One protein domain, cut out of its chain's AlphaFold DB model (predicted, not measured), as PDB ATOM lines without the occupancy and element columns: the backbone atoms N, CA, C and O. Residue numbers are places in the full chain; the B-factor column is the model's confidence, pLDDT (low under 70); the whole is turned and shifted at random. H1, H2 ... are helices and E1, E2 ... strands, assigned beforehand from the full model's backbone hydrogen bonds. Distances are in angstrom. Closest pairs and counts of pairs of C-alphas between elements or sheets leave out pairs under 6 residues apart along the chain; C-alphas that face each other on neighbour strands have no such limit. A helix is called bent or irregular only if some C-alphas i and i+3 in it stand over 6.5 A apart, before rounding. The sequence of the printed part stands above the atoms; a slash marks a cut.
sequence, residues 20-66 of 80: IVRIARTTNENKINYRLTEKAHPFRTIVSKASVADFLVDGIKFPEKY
ATOM      1  N   ILE A  20      54.346  13.766  41.253       86.19
ATOM      2  CA  ILE A  20      53.134  14.158  41.996       86.19
ATOM      3  C   ILE A  20      52.579  15.448  41.395       86.19
ATOM      4  O   ILE A  20      53.172  16.517  41.527       86.19
ATOM      5  N   VAL A  21      51.405  15.346  40.771       84.44
ATOM      6  CA  VAL A  21      50.720  16.468  40.120       84.44
ATOM      7  C   VAL A  21      49.689  17.078  41.066       84.44
ATOM      8  O   VAL A  21      48.823  16.381  41.590       84.44
ATOM      9  N   ARG A  22      49.757  18.397  41.284       83.94
ATOM     10  CA  ARG A  22      48.813  19.139  42.138       83.94
ATOM     11  C   ARG A  22      47.998  20.116  41.299       83.94
ATOM     12  O   ARG A  22      48.478  21.193  40.952       83.94
ATOM     13  N   ILE A  23      46.770  19.726  40.969       85.69
ATOM     14  CA  ILE A  23      45.861  20.524  40.139       85.69
ATOM     15  C   ILE A  23      45.047  21.529  40.965       85.69
ATOM     16  O   ILE A  23      44.744  21.305  42.134       85.69
ATOM     17  N   ALA A  24      44.690  22.645  40.329       81.06
ATOM     18  CA  ALA A  24      43.709  23.600  40.839       81.06
ATOM     19  C   ALA A  24      42.268  23.100  40.592       81.06
ATOM     20  O   ALA A  24      42.070  22.013  40.045       81.06
ATOM     21  N   ARG A  25      41.250  23.911  40.922       85.88
ATOM     22  CA  ARG A  25      39.854  23.607  40.560       85.88
ATOM     23  C   ARG A  25      39.733  23.456  39.039       85.88
ATOM     24  O   ARG A  25      40.279  24.275  38.301       85.88
ATOM     25  N   THR A  26      39.021  22.439  38.560       90.56
ATOM     26  CA  THR A  26      38.938  22.158  37.118       90.56
ATOM     27  C   THR A  26      37.717  22.793  36.436       90.56
ATOM     28  O   THR A  26      36.674  22.968  37.065       90.56
ATOM     29  N   THR A  27      37.825  23.117  35.142       93.12
ATOM     30  CA  THR A  27      36.692  23.456  34.248       93.12
ATOM     31  C   THR A  27      36.627  22.517  33.047       93.12
ATOM     32  O   THR A  27      37.584  21.802  32.739       93.12
ATOM     33  N   ASN A  28      35.499  22.549  32.339       95.88
ATOM     34  CA  ASN A  28      35.309  21.855  31.065       95.88
ATOM     35  C   ASN A  28      35.673  22.736  29.845       95.88
ATOM     36  O   ASN A  28      35.271  22.409  28.733       95.88
ATOM     37  N   GLU A  29      36.391  23.856  30.016       93.25
ATOM     38  CA  GLU A  29      36.815  24.693  28.881       93.25
ATOM     39  C   GLU A  29      37.690  23.897  27.905       93.25
ATOM     40  O   GLU A  29      38.725  23.346  28.293       93.25
ATOM     41  N   ASN A  30      37.334  23.903  26.619       92.19
ATOM     42  CA  ASN A  30      38.147  23.298  25.565       92.19
ATOM     43  C   ASN A  30      39.315  24.220  25.159       92.19
ATOM     44  O   ASN A  30      39.399  24.706  24.033       92.19
ATOM     45  N   LYS A  31      40.187  24.531  26.122       89.12
ATOM     46  CA  LYS A  31      41.362  25.389  25.941       89.12
ATOM     47  C   LYS A  31      42.533  24.846  26.742       89.12
ATOM     48  O   LYS A  31      42.420  24.688  27.957       89.12
ATOM     49  N   ILE A  32      43.668  24.625  26.087       89.75
ATOM     50  CA  ILE A  32      44.930  24.295  26.754       89.75
ATOM     51  C   ILE A  32      45.583  25.621  27.181       89.75
ATOM     52  O   ILE A  32      46.004  26.423  26.351       89.75
ATOM     53  N   ASN A  33      45.583  25.905  28.486       86.06
ATOM     54  CA  ASN A  33      46.149  27.120  29.092       86.06
ATOM     55  C   ASN A  33      46.567  26.834  30.542       86.06
ATOM     56  O   ASN A  33      45.957  27.299  31.512       86.06
ATOM     57  N   TYR A  34      47.632  26.050  30.661       83.31
ATOM     58  CA  TYR A  34      48.365  25.783  31.893       83.31
ATOM     59  C   TYR A  34      49.856  26.103  31.674       83.31
ATOM     60  O   TYR A  34      50.212  26.945  30.855       83.31
ATOM     61  N   ARG A  35      50.722  25.584  32.541       75.12
ATOM     62  CA  ARG A  35      51.835  26.303  33.156       75.12
ATOM     63  C   ARG A  35      52.617  25.255  34.039       75.12
ATOM     64  O   ARG A  35      51.975  24.297  34.435       75.12
ATOM     65  N   LEU A  36      53.891  25.441  34.472       77.25
ATOM     66  CA  LEU A  36      54.597  24.693  35.579       77.25
ATOM     67  C   LEU A  36      55.310  25.566  36.689       77.25
ATOM     68  O   LEU A  36      56.186  26.347  36.353       77.25
ATOM     69  N   THR A  37      54.917  25.539  37.978       70.50
ATOM     70  CA  THR A  37      55.487  26.327  39.126       70.50
ATOM     71  C   THR A  37      55.972  25.408  40.226       70.50
ATOM     72  O   THR A  37      55.510  24.284  40.366       70.50
ATOM     73  N   GLU A  38      56.859  25.927  41.058       61.59
ATOM     74  CA  GLU A  38      57.338  25.248  42.247       61.59
ATOM     75  C   GLU A  38      56.444  25.524  43.463       61.59
ATOM     76  O   GLU A  38      55.587  26.418  43.470       61.59
ATOM     77  N   LYS A  39      56.638  24.699  44.493       55.62
ATOM     78  CA  LYS A  39      55.923  24.732  45.774       55.62
ATOM     79  C   LYS A  39      55.902  26.167  46.352       55.62
ATOM     80  O   LYS A  39      56.870  26.903  46.212       55.62
ATOM     81  N   ALA A  40      54.805  26.530  47.022       54.06
ATOM     82  CA  ALA A  40      54.566  27.819  47.703       54.06
ATOM     83  C   ALA A  40      54.265  29.078  46.848       54.06
ATOM     84  O   ALA A  40      53.969  30.119  47.428       54.06
ATOM     85  N   HIS A  41      54.222  29.013  45.512       54.31
ATOM     86  CA  HIS A  41      53.776  30.160  44.697       54.31
ATOM     87  C   HIS A  41      52.239  30.259  44.575       54.31
ATOM     88  O   HIS A  41      51.573  29.220  44.504       54.31
ATOM     89  N   PRO A  42      51.652  31.476  44.498       55.22
ATOM     90  CA  PRO A  42      50.203  31.661  44.418       55.22
ATOM     91  C   PRO A  42      49.595  30.976  43.185       55.22
ATOM     92  O   PRO A  42      50.015  31.167  42.037       55.22
ATOM     93  N   PHE A  43      48.586  30.146  43.443       59.25
ATOM     94  CA  PHE A  43      47.897  29.335  42.443       59.25
ATOM     95  C   PHE A  43      47.060  30.191  41.481       59.25
ATOM     96  O   PHE A  43      46.442  31.175  41.879       59.25
ATOM     97  N   ARG A  44      46.912  29.736  40.225       61.81
ATOM     98  CA  ARG A  44      45.659  30.028  39.507       61.81
ATOM     99  C   ARG A  44      44.584  29.172  40.157       61.81
ATOM    100  O   ARG A  44      44.751  27.959  40.230       61.81
ATOM    101  N   THR A  45      43.486  29.787  40.576       70.06
ATOM    102  CA  THR A  45      42.359  29.100  41.227       70.06
ATOM    103  C   THR A  45      41.715  28.038  40.328       70.06
ATOM    104  O   THR A  45      41.065  27.122  40.826       70.06
ATOM    105  N   ILE A  46      41.878  28.164  39.004       83.69
ATOM    106  CA  ILE A  46      41.136  27.416  37.990       83.69
ATOM    107  C   ILE A  46      42.061  26.958  36.839       83.69
ATOM    108  O   ILE A  46      42.933  27.713  36.401       83.69
ATOM    109  N   VAL A  47      41.863  25.729  36.342       89.25
ATOM    110  CA  VAL A  47      42.527  25.119  35.167       89.25
ATOM    111  C   VAL A  47      41.520  24.279  34.363       89.25
ATOM    112  O   VAL A  47      40.581  23.750  34.943       89.25
ATOM    113  N   SER A  48      41.670  24.109  33.049       93.44
ATOM    114  CA  SER A  48      40.773  23.221  32.283       93.44
ATOM    115  C   SER A  48      41.184  21.746  32.378       93.44
ATOM    116  O   SER A  48      42.371  21.428  32.476       93.44
ATOM    117  N   LYS A  49      40.224  20.818  32.275       93.19
ATOM    118  CA  LYS A  49      40.510  19.374  32.156       93.19
ATOM    119  C   LYS A  49      41.364  19.052  30.926       93.19
ATOM    120  O   LYS A  49      42.261  18.224  31.029       93.19
ATOM    121  N   ALA A  50      41.141  19.750  29.809       93.44
ATOM    122  CA  ALA A  50      41.958  19.626  28.600       93.44
ATOM    123  C   ALA A  50      43.443  19.934  28.877       93.44
ATOM    124  O   ALA A  50      44.317  19.191  28.445       93.44
ATOM    125  N   SER A  51      43.728  20.969  29.677       91.94
ATOM    126  CA  SER A  51      45.098  21.298  30.092       91.94
ATOM    127  C   SER A  51      45.729  20.247  31.008       91.94
ATOM    128  O   SER A  51      46.931  20.012  30.936       91.94
ATOM    129  N   VAL A  52      44.939  19.633  31.896       91.38
ATOM    130  CA  VAL A  52      45.428  18.554  32.771       91.38
ATOM    131  C   VAL A  52      45.748  17.307  31.945       91.38
ATOM    132  O   VAL A  52      46.792  16.699  32.156       91.38
ATOM    133  N   ALA A  53      44.892  16.957  30.982       93.44
ATOM    134  CA  ALA A  53      45.128  15.839  30.073       93.44
ATOM    135  C   ALA A  53      46.379  16.052  29.204       93.44
ATOM    136  O   ALA A  53      47.205  15.149  29.123       93.44
ATOM    137  N   ASP A  54      46.554  17.245  28.624       93.44
ATOM    138  CA  ASP A  54      47.745  17.608  27.842       93.44
ATOM    139  C   ASP A  54      49.041  17.414  28.648       93.44
ATOM    140  O   ASP A  54      49.946  16.702  28.212       93.44
ATOM    141  N   PHE A  55      49.083  17.942  29.878       90.75
ATOM    142  CA  PHE A  55      50.226  17.772  30.775       90.75
ATOM    143  C   PHE A  55      50.520  16.304  31.119       90.75
ATOM    144  O   PHE A  55      51.676  15.886  31.122       90.75
ATOM    145  N   LEU A  56      49.484  15.511  31.413       91.06
ATOM    146  CA  LEU A  56      49.651  14.092  31.736       91.06
ATOM    147  C   LEU A  56      50.149  13.293  30.524       91.06
ATOM    148  O   LEU A  56      51.018  12.443  30.679       91.06
ATOM    149  N   VAL A  57      49.648  13.580  29.320       93.88
ATOM    150  CA  VAL A  57      50.099  12.924  28.081       93.88
ATOM    151  C   VAL A  57      51.551  13.282  27.757       93.88
ATOM    152  O   VAL A  57      52.316  12.398  27.381       93.88
ATOM    153  N   ASP A  58      51.953  14.542  27.928       90.44
ATOM    154  CA  ASP A  58      53.349  14.971  27.773       90.44
ATOM    155  C   ASP A  58      54.272  14.294  28.806       90.44
ATOM    156  O   ASP A  58      55.321  13.772  28.438       90.44
ATOM    157  N   GLY A  59      53.847  14.198  30.070       87.81
ATOM    158  CA  GLY A  59      54.606  13.510  31.119       87.81
ATOM    159  C   GLY A  59      54.683  11.985  30.971       87.81
ATOM    160  O   GLY A  59      55.675  11.396  31.384       87.81
ATOM    161  N   ILE A  60      53.687  11.340  30.356       87.88
ATOM    162  CA  ILE A  60      53.737   9.906  30.014       87.88
ATOM    163  C   ILE A  60      54.670   9.658  28.819       87.88
ATOM    164  O   ILE A  60      55.367   8.646  28.791       87.88
ATOM    165  N   LYS A  61      54.701  10.570  27.838       91.12
ATOM    166  CA  LYS A  61      55.590  10.478  26.666       91.12
ATOM    167  C   LYS A  61      57.057  10.756  26.999       91.12
ATOM    168  O   LYS A  61      57.924  10.178  26.355       91.12
ATOM    169  N   PHE A  62      57.312  11.634  27.969       88.12
ATOM    170  CA  PHE A  62      58.645  12.111  28.352       88.12
ATOM    171  C   PHE A  62      58.831  12.052  29.885       88.12
ATOM    172  O   PHE A  62      58.889  13.096  30.545       88.12
ATOM    173  N   PRO A  63      58.859  10.854  30.503       82.44
ATOM    174  CA  PRO A  63      58.864  10.699  31.965       82.44
ATOM    175  C   PRO A  63      60.089  11.329  32.652       82.44
ATOM    176  O   PRO A  63      59.998  11.863  33.764       82.44
ATOM    177  N   GLU A  64      61.242  11.346  31.987       82.81
ATOM    178  CA  GLU A  64      62.475  12.005  32.437       82.81
ATOM    179  C   GLU A  64      62.322  13.527  32.620       82.81
ATOM    180  O   GLU A  64      62.960  14.115  33.492       82.81
ATOM    181  N   LYS A  65      61.409  14.169  31.882       77.50
ATOM    182  CA  LYS A  65      61.142  15.621  31.915       77.50
ATOM    183  C   LYS A  65      60.596  16.110  33.266       77.50
ATOM    184  O   LYS A  65      60.715  17.299  33.597       77.50
ATOM    185  N   TYR A  66      59.991  15.198  34.035       70.56
ATOM    186  CA  TYR A  66      59.330  15.471  35.317       70.56
ATOM    187  C   TYR A  66      59.751  14.551  36.468       70.56
ATOM    188  O   TYR A  66      59.317  14.793  37.599       70.56
TER     189      TYR A  66
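What this domain is: This is residues 20 to 66 of the 80 residues of the protein "NAD(P)-bd_dom domain-containing protein" of Tetragenococcus halophilus subsp. flandriensis (UniProt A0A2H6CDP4). A single helix, H1, forms one long side of a flat domain, and a small sheet of two short parallel strands, E1 and E2, sits at its beginning; from the sheet a wide loop, residues 28 to 45, swings out and comes back. H1 follows straight on E2 at a corner, and its far end sticks out together with the residues after it, 59 to 65. The printed part has 47 residues with two named strands and one named helix, in the order E1, E2, H1, and the sheet has the order E1, E2, parallel. The class is mixed, helices and strands, with 19 residues, under half of those printed, in named elements. The whole is only just compact, close to loose, with a radius of gyration of the C-alphas of 11.0 A, and it spans 28 by 27 by 14 A.

Where its parts are: The printed part begins at Ile 20, with its C-alpha at (53.134, 14.158, 41.996). Strand E1 is residues 25 to 27, Arg 25 to Thr 27, with C-alpha 25 at (39.854, 23.607, 40.560). Residues 28 to 45 hold no named element. Strand E2 is residues 46 to 48, Ile 46 to Ser 48. Helix H1 is residues 49 to 61, 18.3 A from first to last C-alpha, and ends with C-alpha 61 at (55.590, 10.478, 26.666).

How they stand to each other: E1 and E2 are parallel neighbours, with 41 degrees between their directions. The C-alphas of Thr 27 and Ser 48 face each other at 4.5 A. Across the pair, N 27 and O 47 are 2.8 A apart and N 47 and O 25 are 2.9 A apart, both within hydrogen-bond range. A tight link joins E2 to H1, with 0 residues between them. The closest C-alphas of E1 and H1 are those of Thr 26 and Lys 49, 5.9 A apart, and 2 pairs of their C-alphas are within 8 A. The centres of E1 and H1 are 14.6 A apart. In H1 every O i to N i+4 pair is within hydrogen-bond range, and H1 is not bent.

The domain as a whole: The two C-alphas farthest apart are those of Asn 28 and Glu 64, 28.9 A, while the first and last printed C-alphas, of Ile 20 and Tyr 66, are 9.2 A apart. The outline is flat. Residues 59 to 65, of which 59 to 61 belong to H1, stand free. The link from E1 to E2 is long, with 18 residues, and their C-alphas lie 5 to 16 A from the mean of the C-alphas. The printed part has no cut. The mean pLDDT of the printed part is 82.4, and residues 38 to 44, in the long link, are under 70.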